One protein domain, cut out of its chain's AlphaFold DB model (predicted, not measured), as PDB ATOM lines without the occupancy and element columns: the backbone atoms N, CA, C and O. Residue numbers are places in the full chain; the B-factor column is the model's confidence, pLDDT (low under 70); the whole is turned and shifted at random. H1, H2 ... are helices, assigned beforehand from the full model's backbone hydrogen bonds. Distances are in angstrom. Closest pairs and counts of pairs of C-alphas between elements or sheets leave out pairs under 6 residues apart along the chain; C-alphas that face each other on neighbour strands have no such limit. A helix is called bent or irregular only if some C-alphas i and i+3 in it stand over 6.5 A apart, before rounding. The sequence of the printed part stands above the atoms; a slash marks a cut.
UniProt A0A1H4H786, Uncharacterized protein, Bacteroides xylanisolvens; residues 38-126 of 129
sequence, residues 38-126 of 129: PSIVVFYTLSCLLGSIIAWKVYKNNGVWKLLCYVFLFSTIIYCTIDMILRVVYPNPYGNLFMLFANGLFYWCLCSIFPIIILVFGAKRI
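This is residues 38 to 126 of the 129 residues of an uncharacterized protein of Bacteroides xylanisolvens (UniProt A0A1H4H786). A rod of three helices: the long helix H2 runs along it, H1 crosses H2 at a steep angle, and the bent helix H3 folds back along H2, its arm H3a forming a helical hairpin with H2. H1 and H3 both pack on H2 but stay apart from each other, H1 and H3a only just. The printed part has 89 residues with three named helices, in the order H1, H2, H3, and no named strand; the class is all helix. The whole is only just compact, close to loose, with a radius of gyration of the C-alphas of 14.5 A, and it spans 48 by 23 by 22 A.

H1, residues 38 to 58, touches H2, residues 64 to 89, with 33 pairs of C-alphas within 8 A. The closest C-alphas are those of Gly 51 and Ser 75, 4.0 A apart. The two run opposite ways at a steep tilt of 45 degrees. H3, residues 97 to 126, was assigned as one helix by its hydrogen bonds but is bent: C-alphas 111 and 114 are 6.7 A apart. Its arms are H3a, residues 97 to 111, and H3b, residues 114 to 126, at a steep tilt of 41 degrees; residues 112 and 113 belong to neither. H2 touches H3a with residues 76 to 87 alone, the closest C-alphas being those of Cys 80 and Leu 105, 7.0 A apart. H2 and H3a form a helical hairpin, opposite ways at a shallow tilt of 32 degrees. H2 touches H3b with residues 64 to 72 alone, the closest C-alphas being those of Leu 68 and Val 120, 6.3 A apart; they run opposite ways at a steep tilt of 44 degrees. One of these three touching pairs is at a shallow tilt, and the helix packing is only just mostly crossed. H1 and H3b are apart, and H1 and H3a are only just apart, with the closest C-alphas 8.4 A from each other. In H1, H2, H3a and H3b every backbone O i to N i+4 pair is within hydrogen-bond range.

H1 begins at C-alpha 38, (-1.104, 18.599, -40.374), and measures 30.4 A to C-alpha 58. H2 measures 37.2 A, from C-alpha 64 at (-5.846, 42.378, -20.994) to C-alpha 89. H3a measures 21.2 A, and H3b, 18.4 A, ends at C-alpha 126, (-15.847, 35.117, -21.042).

The two C-alphas farthest apart are those of Asn 62 and Pro 93, at 48.0 A. The printed part has no cut. The link from H1 to H2 is tight, and that from H2 to H3 is short. The mean pLDDT of the printed part is 76.8, with residues 60 to 62, 91 to 95, 122 to 123 and 125 to 126 under 70.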
ATOM      1  N   PRO A  38      -1.060  19.149 -41.730       72.94
ATOM      2  CA  PRO A  38      -1.104  18.599 -40.374       72.94
ATOM      3  C   PRO A  38       0.077  19.051 -39.513       72.94
ATOM      4  O   PRO A  38      -0.107  19.393 -38.349       72.94
ATOM      5  N   SER A  39       1.284  19.097 -40.082       73.25
ATOM      6  CA  SER A  39       2.475  19.516 -39.344       73.25
ATOM      7  C   SER A  39       2.401  20.999 -38.984       73.25
ATOM      8  O   SER A  39       2.636  21.358 -37.833       73.25
ATOM      9  N   ILE A  40       1.975  21.855 -39.916       74.38
ATOM     10  CA  ILE A  40       1.803  23.295 -39.680       74.38
ATOM     11  C   ILE A  40       0.763  23.555 -38.588       74.38
ATOM     12  O   ILE A  40       1.026  24.335 -37.674       74.38
ATOM     13  N   VAL A  41      -0.389  22.877 -38.632       79.69
ATOM     14  CA  VAL A  41      -1.431  22.997 -37.596       79.69
ATOM     15  C   VAL A  41      -0.871  22.617 -36.228       79.69
ATOM     16  O   VAL A  41      -1.063  23.351 -35.258       79.69
ATOM     17  N   VAL A  42      -0.134  21.507 -36.137       80.44
ATOM     18  CA  VAL A  42       0.476  21.050 -34.880       80.44
ATOM     19  C   VAL A  42       1.499  22.063 -34.360       80.44
ATOM     20  O   VAL A  42       1.454  22.429 -33.188       80.44
ATOM     21  N   PHE A  43       2.373  22.602 -35.212       80.12
ATOM     22  CA  PHE A  43       3.368  23.593 -34.785       80.12
ATOM     23  C   PHE A  43       2.734  24.907 -34.315       80.12
ATOM     24  O   PHE A  43       3.132  25.459 -33.284       80.12
ATOM     25  N   TYR A  44       1.721  25.389 -35.034       76.19
ATOM     26  CA  TYR A  44       1.015  26.625 -34.702       76.19
ATOM     27  C   TYR A  44       0.164  26.498 -33.437       76.19
ATOM     28  O   TYR A  44       0.087  27.422 -32.628       76.19
ATOM     29  N   THR A  45      -0.457  25.343 -33.219       81.12
ATOM     30  CA  THR A  45      -1.238  25.093 -32.002       81.12
ATOM     31  C   THR A  45      -0.349  24.896 -30.779       81.12
ATOM     32  O   THR A  45      -0.627  25.490 -29.739       81.12
ATOM     33  N   LEU A  46       0.757  24.152 -30.893       82.06
ATOM     34  CA  LEU A  46       1.687  23.924 -29.782       82.06
ATOM     35  C   LEU A  46       2.351  25.213 -29.294       82.06
ATOM     36  O   LEU A  46       2.427  25.447 -28.088       82.06
ATOM     37  N   SER A  47       2.805  26.066 -30.211       83.94
ATOM     38  CA  SER A  47       3.432  27.348 -29.862       83.94
ATOM     39  C   SER A  47       2.454  28.300 -29.166       83.94
ATOM     40  O   SER A  47       2.799  28.897 -28.145       83.94
ATOM     41  N   CYS A  48       1.207  28.377 -29.641       79.94
ATOM     42  CA  CYS A  48       0.146  29.141 -28.981       79.94
ATOM     43  C   CYS A  48      -0.211  28.583 -27.593       79.94
ATOM     44  O   CYS A  48      -0.328  29.360 -26.644       79.94
ATOM     45  N   LEU A  49      -0.342  27.261 -27.444       82.38
ATOM     46  CA  LEU A  49      -0.677  26.618 -26.168       82.38
ATOM     47  C   LEU A  49       0.430  26.808 -25.129       82.38
ATOM     48  O   LEU A  49       0.180  27.369 -24.061       82.38
ATOM     49  N   LEU A  50       1.664  26.423 -25.454       82.69
ATOM     50  CA  LEU A  50       2.792  26.546 -24.531       82.69
ATOM     51  C   LEU A  50       3.063  28.014 -24.175       82.69
ATOM     52  O   LEU A  50       3.302  28.335 -23.008       82.69
ATOM     53  N   GLY A  51       2.944  28.921 -25.152       81.06
ATOM     54  CA  GLY A  51       3.114  30.355 -24.933       81.06
ATOM     55  C   GLY A  51       2.055  30.918 -23.989       81.06
ATOM     56  O   GLY A  51       2.366  31.699 -23.089       81.06
ATOM     57  N   SER A  52       0.811  30.456 -24.133       78.94
ATOM     58  CA  SER A  52      -0.312  30.874 -23.295       78.94
ATOM     59  C   SER A  52      -0.210  30.386 -21.846       78.94
ATOM     60  O   SER A  52      -0.500  31.161 -20.935       78.94
ATOM     61  N   ILE A  53       0.283  29.164 -21.607       80.56
ATOM     62  CA  ILE A  53       0.496  28.614 -20.255       80.56
ATOM     63  C   ILE A  53       1.532  29.448 -19.495       80.56
ATOM     64  O   ILE A  53       1.335  29.801 -18.327       80.56
ATOM     65  N   ILE A  54       2.640  29.784 -20.160       81.56
ATOM     66  CA  ILE A  54       3.705  30.602 -19.571       81.56
ATOM     67  C   ILE A  54       3.194  32.024 -19.328       81.56
ATOM     68  O   ILE A  54       3.345  32.546 -18.220       81.56
ATOM     69  N   ALA A  55       2.519  32.623 -20.314       80.19
ATOM     70  CA  ALA A  55       1.921  33.948 -20.184       80.19
ATOM     71  C   ALA A  55       0.941  34.016 -19.007       80.19
ATOM     72  O   ALA A  55       0.982  34.968 -18.232       80.19
ATOM     73  N   TRP A  56       0.114  32.985 -18.819       75.81
ATOM     74  CA  TRP A  56      -0.853  32.916 -17.727       75.81
ATOM     75  C   TRP A  56      -0.195  32.783 -16.347       75.81
ATOM     76  O   TRP A  56      -0.663  33.384 -15.383       75.81
ATOM     77  N   LYS A  57       0.924  32.052 -16.233       76.69
ATOM     78  CA  LYS A  57       1.703  31.977 -14.980       76.69
ATOM     79  C   LYS A  57       2.360  33.310 -14.612       76.69
ATOM     80  O   LYS A  57       2.459  33.641 -13.431       76.69
ATOM     81  N   VAL A  58       2.818  34.061 -15.611       77.19
ATOM     82  CA  VAL A  58       3.451  35.379 -15.429       77.19
ATOM     83  C   VAL A  58       2.402  36.476 -15.197       77.19
ATOM     84  O   VAL A  58       2.683  37.487 -14.547       77.19
ATOM     85  N   TYR A  59       1.171  36.267 -15.665       71.44
ATOM     86  CA  TYR A  59       0.059  37.198 -15.531       71.44
ATOM     87  C   TYR A  59      -0.404  37.351 -14.072       71.44
ATOM     88  O   TYR A  59      -1.259  36.625 -13.569       71.44
ATOM     89  N   LYS A  60       0.166  38.337 -13.372       63.91
ATOM     90  CA  LYS A  60      -0.216  38.724 -11.999       63.91
ATOM     91  C   LYS A  60      -1.121  39.963 -11.918       63.91
ATOM     92  O   LYS A  60      -1.430  40.393 -10.814       63.91
ATOM     93  N   ASN A  61      -1.509  40.574 -13.041       61.41
ATOM     94  CA  ASN A  61      -2.046  41.941 -13.062       61.41
ATOM     95  C   ASN A  61      -3.281  42.066 -13.969       61.41
ATOM     96  O   ASN A  61      -3.239  41.545 -15.072       61.41
ATOM     97  N   ASN A  62      -4.328  42.796 -13.560       64.75
ATOM     98  CA  ASN A  62      -5.625  42.921 -14.264       64.75
ATOM     99  C   ASN A  62      -5.562  43.788 -15.544       64.75
ATOM    100  O   ASN A  62      -6.178  44.850 -15.629       64.75
ATOM    101  N   GLY A  63      -4.783  43.379 -16.545       70.25
ATOM    102  CA  GLY A  63      -4.628  44.123 -17.794       70.25
ATOM    103  C   GLY A  63      -4.611  43.220 -19.016       70.25
ATOM    104  O   GLY A  63      -3.587  42.621 -19.329       70.25
ATOM    105  N   VAL A  64      -5.703  43.206 -19.779       72.75
ATOM    106  CA  VAL A  64      -5.846  42.378 -20.994       72.75
ATOM    107  C   VAL A  64      -4.793  42.695 -22.055       72.75
ATOM    108  O   VAL A  64      -4.274  41.788 -22.693       72.75
ATOM    109  N   TRP A  65      -4.388  43.962 -22.178       73.12
ATOM    110  CA  TRP A  65      -3.288  44.365 -23.060       73.12
ATOM    111  C   TRP A  65      -1.940  43.759 -22.652       73.12
ATOM    112  O   TRP A  65      -1.157  43.363 -23.513       73.12
ATOM    113  N   LYS A  66      -1.682  43.628 -21.342       77.81
ATOM    114  CA  LYS A  66      -0.473  42.963 -20.836       77.81
ATOM    115  C   LYS A  66      -0.534  41.465 -21.110       77.81
ATOM    116  O   LYS A  66       0.451  40.911 -21.577       77.81
ATOM    117  N   LEU A  67      -1.689  40.829 -20.881       78.75
ATOM    118  CA  LEU A  67      -1.901  39.414 -21.209       78.75
ATOM    119  C   LEU A  67      -1.619  39.151 -22.693       78.75
ATOM    120  O   LEU A  67      -0.845  38.259 -23.012       78.75
ATOM    121  N   LEU A  68      -2.200  39.961 -23.581       79.94
ATOM    122  CA  LEU A  68      -2.032  39.844 -25.029       79.94
ATOM    123  C   LEU A  68      -0.556  39.933 -25.420       79.94
ATOM    124  O   LEU A  68      -0.057  39.073 -26.140       79.94
ATOM    125  N   CYS A  69       0.151  40.931 -24.887       81.56
ATOM    126  CA  CYS A  69       1.571  41.116 -25.151       81.56
ATOM    127  C   CYS A  69       2.402  39.920 -24.658       81.56
ATOM    128  O   CYS A  69       3.233  39.413 -25.405       81.56
ATOM    129  N   TYR A  70       2.136  39.402 -23.453       81.44
ATOM    130  CA  TYR A  70       2.829  38.212 -22.949       81.44
ATOM    131  C   TYR A  70       2.539  36.970 -23.788       81.44
ATOM    132  O   TYR A  70       3.470  36.253 -24.141       81.44
ATOM    133  N   VAL A  71       1.275  36.721 -24.132       83.50
ATOM    134  CA  VAL A  71       0.873  35.573 -24.954       83.50
ATOM    135  C   VAL A  71       1.573  35.623 -26.304       83.50
ATOM    136  O   VAL A  71       2.149  34.620 -26.710       83.50
ATOM    137  N   PHE A  72       1.574  36.787 -26.956       83.31
ATOM    138  CA  PHE A  72       2.236  36.982 -28.239       83.31
ATOM    139  C   PHE A  72       3.755  36.800 -28.143       83.31
ATOM    140  O   PHE A  72       4.348  36.101 -28.957       83.31
ATOM    141  N   LEU A  73       4.402  37.382 -27.128       85.06
ATOM    142  CA  LEU A  73       5.847  37.248 -26.944       85.06
ATOM    143  C   LEU A  73       6.249  35.793 -26.692       85.06
ATOM    144  O   LEU A  73       7.136  35.277 -27.368       85.06
ATOM    145  N   PHE A  74       5.585  35.111 -25.755       85.81
ATOM    146  CA  PHE A  74       5.928  33.730 -25.424       85.81
ATOM    147  C   PHE A  74       5.596  32.758 -26.560       85.81
ATOM    148  O   PHE A  74       6.403  31.870 -26.825       85.81
ATOM    149  N   SER A  75       4.475  32.930 -27.267       84.38
ATOM    150  CA  SER A  75       4.162  32.085 -28.427       84.38
ATOM    151  C   SER A  75       5.174  32.280 -29.556       84.38
ATOM    152  O   SER A  75       5.619  31.298 -30.146       84.38
ATOM    153  N   THR A  76       5.615  33.518 -29.798       84.31
ATOM    154  CA  THR A  76       6.626  33.828 -30.819       84.31
ATOM    155  C   THR A  76       7.986  33.244 -30.454       84.31
ATOM    156  O   THR A  76       8.627  32.638 -31.306       84.31
ATOM    157  N   ILE A  77       8.416  33.341 -29.190       86.50
ATOM    158  CA  ILE A  77       9.674  32.729 -28.727       86.50
ATOM    159  C   ILE A  77       9.649  31.212 -28.942       86.50
ATOM    160  O   ILE A  77      10.623  30.648 -29.437       86.50
ATOM    161  N   ILE A  78       8.537  30.556 -28.607       87.00
ATOM    162  CA  ILE A  78       8.391  29.103 -28.760       87.00
ATOM    163  C   ILE A  78       8.326  28.703 -30.232       87.00
ATOM    164  O   ILE A  78       8.913  27.702 -30.629       87.00
ATOM    165  N   TYR A  79       7.644  29.490 -31.060       84.44
ATOM    166  CA  TYR A  79       7.663  29.280 -32.500       84.44
ATOM    167  C   TYR A  79       9.092  29.382 -33.054       84.44
ATOM    168  O   TYR A  79       9.527  28.494 -33.781       84.44
ATOM    169  N   CYS A  80       9.855  30.400 -32.643       83.50
ATOM    170  CA  CYS A  80      11.244  30.580 -33.067       83.50
ATOM    171  C   CYS A  80      12.135  29.406 -32.659       83.50
ATOM    172  O   CYS A  80      12.963  28.964 -33.453       83.50
ATOM    173  N   THR A  81      11.993  28.894 -31.433       84.62
ATOM    174  CA  THR A  81      12.796  27.753 -30.976       84.62
ATOM    175  C   THR A  81      12.447  26.483 -31.742       84.62
ATOM    176  O   THR A  81      13.358  25.775 -32.167       84.62
ATOM    177  N   ILE A  82      11.162  26.215 -31.980       82.94
ATOM    178  CA  ILE A  82      10.718  25.068 -32.782       82.94
ATOM    179  C   ILE A  82      11.225  25.184 -34.227       82.94
ATOM    180  O   ILE A  82      11.781  24.221 -34.753       82.94
ATOM    181  N   ASP A  83      11.085  26.353 -34.855       81.00
ATOM    182  CA  ASP A  83      11.518  26.598 -36.236       81.00
ATOM    183  C   ASP A  83      13.043  26.445 -36.386       81.00
ATOM    184  O   ASP A  83      13.512  25.784 -37.313       81.00
ATOM    185  N   MET A  84      13.828  26.951 -35.427       79.19
ATOM    186  CA  MET A  84      15.284  26.761 -35.399       79.19
ATOM    187  C   MET A  84      15.675  25.287 -35.254       79.19
ATOM    188  O   MET A  84      16.538  24.815 -35.991       79.19
ATOM    189  N   ILE A  85      15.028  24.537 -34.354       81.25
ATOM    190  CA  ILE A  85      15.296  23.101 -34.177       81.25
ATOM    191  C   ILE A  85      14.983  22.338 -35.469       81.25
ATOM    192  O   ILE A  85      15.804  21.549 -35.929       81.25
ATOM    193  N   LEU A  86      13.832  22.597 -36.095       76.75
ATOM    194  CA  LEU A  86      13.432  21.914 -37.328       76.75
ATOM    195  C   LEU A  86      14.399  22.171 -38.479       76.75
ATOM    196  O   LEU A  86      14.681  21.255 -39.243       76.75
ATOM    197  N   ARG A  87      14.940  23.384 -38.594       73.88
ATOM    198  CA  ARG A  87      15.908  23.742 -39.643       73.88
ATOM    199  C   ARG A  87      17.288  23.150 -39.420       73.88
ATOM    200  O   ARG A  87      18.017  22.954 -40.386       73.88
ATOM    201  N   VAL A  88      17.644  22.878 -38.166       74.88
ATOM    202  CA  VAL A  88      18.860  22.135 -37.819       74.88
ATOM    203  C   VAL A  88      18.685  20.647 -38.135       74.88
ATOM    204  O   VAL A  88      19.600  20.034 -38.672       74.88
ATOM    205  N   VAL A  89      17.516  20.069 -37.836       77.75
ATOM    206  CA  VAL A  89      17.223  18.643 -38.080       77.75
ATOM    207  C   VAL A  89      16.986  18.348 -39.567       77.75
ATOM    208  O   VAL A  89      17.426  17.315 -40.066       77.75
ATOM    209  N   TYR A  90      16.328  19.260 -40.282       71.50
ATOM    210  CA  TYR A  90      16.041  19.177 -41.716       71.50
ATOM    211  C   TYR A  90      16.683  20.364 -42.446       71.50
ATOM    212  O   TYR A  90      15.987  21.312 -42.830       71.50
ATOM    213  N   PRO A  91      18.015  20.347 -42.625       64.88
ATOM    214  CA  PRO A  91      18.712  21.415 -43.321       64.88
ATOM    215  C   PRO A  91      18.229  21.478 -44.770       64.88
ATOM    216  O   PRO A  91      18.273  20.492 -45.504       64.88
ATOM    217  N   ASN A  92      17.746  22.649 -45.182       65.19
ATOM    218  CA  ASN A  92      17.314  22.876 -46.553       65.19
ATOM    219  C   ASN A  92      18.552  23.180 -47.424       65.19
ATOM    220  O   ASN A  92      19.222  24.181 -47.164       65.19
ATOM    221  N   PRO A  93      18.876  22.360 -48.439       61.06
ATOM    222  CA  PRO A  93      20.126  22.497 -49.193       61.06
ATOM    223  C   PRO A  93      20.183  23.713 -50.135       61.06
ATOM    224  O   PRO A  93      21.248  24.004 -50.670       61.06
ATOM    225  N   TYR A  94      19.073  24.436 -50.337       56.75
ATOM    226  CA  TYR A  94      18.946  25.430 -51.416       56.75
ATOM    227  C   TYR A  94      18.673  26.878 -50.965       56.75
ATOM    228  O   TYR A  94      18.389  27.726 -51.807       56.75
ATOM    229  N   GLY A  95      18.750  27.207 -49.670       62.38
ATOM    230  CA  GLY A  95      18.436  28.564 -49.209       62.38
ATOM    231  C   GLY A  95      19.219  29.021 -47.984       62.38
ATOM    232  O   GLY A  95      19.513  28.234 -47.088       62.38
ATOM    233  N   ASN A  96      19.504  30.327 -47.921       73.25
ATOM    234  CA  ASN A  96      20.081  30.960 -46.738       73.25
ATOM    235  C   ASN A  96      19.170  30.714 -45.526       73.25
ATOM    236  O   ASN A  96      18.054  31.240 -45.459       73.25
ATOM    237  N   LEU A  97      19.667  29.938 -44.558       71.00
ATOM    238  CA  LEU A  97      18.924  29.483 -43.376       71.00
ATOM    239  C   LEU A  97      18.264  30.653 -42.627       71.00
ATOM    240  O   LEU A  97      17.097  30.576 -42.240       71.00
ATOM    241  N   PHE A  98      18.994  31.767 -42.519       72.69
ATOM    242  CA  PHE A  98      18.541  33.013 -41.901       72.69
ATOM    243  C   PHE A  98      17.365  33.662 -42.640       72.69
ATOM    244  O   PHE A  98      16.415  34.124 -42.018       72.69
ATOM    245  N   MET A  99      17.400  33.675 -43.972       74.56
ATOM    246  CA  MET A  99      16.381  34.336 -44.786       74.56
ATOM    247  C   MET A  99      15.065  33.556 -44.755       74.56
ATOM    248  O   MET A  99      13.995  34.137 -44.594       74.56
ATOM    249  N   LEU A 100      15.145  32.223 -44.807       73.56
ATOM    250  CA  LEU A 100      13.982  31.363 -44.617       73.56
ATOM    251  C   LEU A 100      13.402  31.525 -43.194       73.56
ATOM    252  O   LEU A 100      12.186  31.430 -43.034       73.56
ATOM    253  N   PHE A 101      14.245  31.720 -42.167       77.31
ATOM    254  CA  PHE A 101      13.825  31.888 -40.763       77.31
ATOM    255  C   PHE A 101      13.098  33.218 -40.575       77.31
ATOM    256  O   PHE A 101      11.973  33.251 -40.082       77.31
ATOM    257  N   ALA A 102      13.698  34.303 -41.068       78.25
ATOM    258  CA  ALA A 102      13.095  35.629 -41.051       78.25
ATOM    259  C   ALA A 102      11.729  35.637 -41.752       78.25
ATOM    260  O   ALA A 102      10.782  36.235 -41.246       78.25
ATOM    261  N   ASN A 103      11.607  34.919 -42.874       79.31
ATOM    262  CA  ASN A 103      10.347  34.811 -43.595       79.31
ATOM    263  C   ASN A 103       9.284  34.061 -42.771       79.31
ATOM    264  O   ASN A 103       8.188  34.575 -42.568       79.31
ATOM    265  N   GLY A 104       9.617  32.885 -42.223       76.19
ATOM    266  CA  GLY A 104       8.699  32.104 -41.380       76.19
ATOM    267  C   GLY A 104       8.205  32.883 -40.157       76.19
ATOM    268  O   GLY A 104       7.009  32.903 -39.873       76.19
ATOM    269  N   LEU A 105       9.106  33.610 -39.496       81.50
ATOM    270  CA  LEU A 105       8.791  34.470 -38.355       81.50
ATOM    271  C   LEU A 105       7.879  35.640 -38.748       81.50
ATOM    272  O   LEU A 105       6.931  35.960 -38.033       81.50
ATOM    273  N   PHE A 106       8.123  36.260 -39.903       81.75
ATOM    274  CA  PHE A 106       7.287  37.346 -40.404       81.75
ATOM    275  C   PHE A 106       5.849  36.880 -40.672       81.75
ATOM    276  O   PHE A 106       4.897  37.513 -40.211       81.75
ATOM    277  N   TYR A 107       5.680  35.733 -41.334       78.75
ATOM    278  CA  TYR A 107       4.354  35.161 -41.577       78.75
ATOM    279  C   TYR A 107       3.670  34.687 -40.302       78.75
ATOM    280  O   TYR A 107       2.471  34.911 -40.150       78.75
ATOM    281  N   TRP A 108       4.420  34.107 -39.362       79.38
ATOM    282  CA  TRP A 108       3.901  33.787 -38.039       79.38
ATOM    283  C   TRP A 108       3.289  35.020 -37.376       79.38
ATOM    284  O   TRP A 108       2.130  34.991 -36.960       79.38
ATOM    285  N   CYS A 109       4.038  36.122 -37.315       82.31
ATOM    286  CA  CYS A 109       3.574  37.368 -36.715       82.31
ATOM    287  C   CYS A 109       2.314  37.891 -37.417       82.31
ATOM    288  O   CYS A 109       1.321  38.179 -36.753       82.31
ATOM    289  N   LEU A 110       2.306  37.952 -38.750       82.50
ATOM    290  CA  LEU A 110       1.148  38.444 -39.505       82.50
ATOM    291  C   LEU A 110      -0.102  37.573 -39.319       82.50
ATOM    292  O   LEU A 110      -1.193  38.099 -39.096       82.50
ATOM    293  N   CYS A 111       0.047  36.249 -39.386       79.31
ATOM    294  CA  CYS A 111      -1.070  35.312 -39.287       79.31
ATOM    295  C   CYS A 111      -1.586  35.148 -37.851       79.31
ATOM    296  O   CYS A 111      -2.760  34.835 -37.680       79.31
ATOM    297  N   SER A 112      -0.746  35.363 -36.831       76.94
ATOM    298  CA  SER A 112      -1.117  35.163 -35.422       76.94
ATOM    299  C   SER A 112      -1.635  36.425 -34.720       76.94
ATOM    300  O   SER A 112      -2.462  36.306 -33.818       76.94
ATOM    301  N   ILE A 113      -1.243  37.637 -35.140       79.50
ATOM    302  CA  ILE A 113      -1.666  38.896 -34.492       79.50
ATOM    303  C   ILE A 113      -3.195  39.036 -34.445       79.50
ATOM    304  O   ILE A 113      -3.766  39.247 -33.374       79.50
ATOM    305  N   PHE A 114      -3.874  38.891 -35.584       77.88
ATOM    306  CA  PHE A 114      -5.329  39.045 -35.668       77.88
ATOM    307  C   PHE A 114      -6.108  38.034 -34.811       77.88
ATOM    308  O   PHE A 114      -6.933  38.469 -33.998       77.88
ATOM    309  N   PRO A 115      -5.873  36.712 -34.931       76.94
ATOM    310  CA  PRO A 115      -6.588  35.740 -34.117       76.94
ATOM    311  C   PRO A 115      -6.255  35.883 -32.626       76.94
ATOM    312  O   PRO A 115      -7.176  35.792 -31.817       76.94
ATOM    313  N   ILE A 116      -5.010  36.215 -32.249       78.00
ATOM    314  CA  ILE A 116      -4.643  36.453 -30.842       78.00
ATOM    315  C   ILE A 116      -5.414  37.655 -30.280       78.00
ATOM    316  O   ILE A 116      -5.962  37.561 -29.183       78.00
ATOM    317  N   ILE A 117      -5.523  38.765 -31.020       79.94
ATOM    318  CA  ILE A 117      -6.282  39.943 -30.570       79.94
ATOM    319  C   ILE A 117      -7.757  39.593 -30.358       79.94
ATOM    320  O   ILE A 117      -8.294  39.842 -29.276       79.94
ATOM    321  N   ILE A 118      -8.408  38.994 -31.359       78.62
ATOM    322  CA  ILE A 118      -9.841  38.669 -31.303       78.62
ATOM    323  C   ILE A 118     -10.132  37.723 -30.133       78.62
ATOM    324  O   ILE A 118     -11.073  37.942 -29.366       78.62
ATOM    325  N   LEU A 119      -9.307  36.690 -29.966       75.75
ATOM    326  CA  LEU A 119      -9.538  35.638 -28.984       75.75
ATOM    327  C   LEU A 119      -9.173  36.070 -27.563       75.75
ATOM    328  O   LEU A 119      -9.898  35.722 -26.636       75.75
ATOM    329  N   VAL A 120      -8.148  36.905 -27.366       73.44
ATOM    330  CA  VAL A 120      -7.835  37.485 -26.047       73.44
ATOM    331  C   VAL A 120      -8.906  38.496 -25.612       73.44
ATOM    332  O   VAL A 120      -9.310  38.506 -24.445       73.44
ATOM    333  N   PHE A 121      -9.445  39.301 -26.533       74.88
ATOM    334  CA  PHE A 121     -10.596  40.163 -26.236       74.88
ATOM    335  C   PHE A 121     -11.878  39.356 -25.973       74.88
ATOM    336  O   PHE A 121     -12.638  39.690 -25.058       74.88
ATOM    337  N   GLY A 122     -12.101  38.264 -26.706       69.75
ATOM    338  CA  GLY A 122     -13.174  37.308 -26.424       69.75
ATOM    339  C   GLY A 122     -13.023  36.663 -25.042       69.75
ATOM    340  O   GLY A 122     -13.976  36.627 -24.260       69.75
ATOM    341  N   ALA A 123     -11.803  36.257 -24.689       69.56
ATOM    342  CA  ALA A 123     -11.461  35.696 -23.387       69.56
ATOM    343  C   ALA A 123     -11.707  36.696 -22.253       69.56
ATOM    344  O   ALA A 123     -12.210  36.293 -21.210       69.56
ATOM    345  N   LYS A 124     -11.458  37.999 -22.453       72.38
ATOM    346  CA  LYS A 124     -11.833  39.038 -21.478       72.38
ATOM    347  C   LYS A 124     -13.323  38.982 -21.136       72.38
ATOM    348  O   LYS A 124     -13.693  39.019 -19.963       72.38
ATOM    349  N   ARG A 125     -14.178  38.871 -22.158       64.69
ATOM    350  CA  ARG A 125     -15.639  38.853 -22.003       64.69
ATOM    351  C   ARG A 125     -16.130  37.577 -21.309       64.69
ATOM    352  O   ARG A 125     -17.050  37.649 -20.501       64.69
ATOM    353  N   ILE A 126     -15.493  36.438 -21.592       64.31
ATOM    354  CA  ILE A 126     -15.847  35.117 -21.042       64.31
ATOM    355  C   ILE A 126     -15.299  34.924 -19.619       64.31
ATOM    356  O   ILE A 126     -16.012  34.467 -18.729       64.31
TER     357      ILE A 126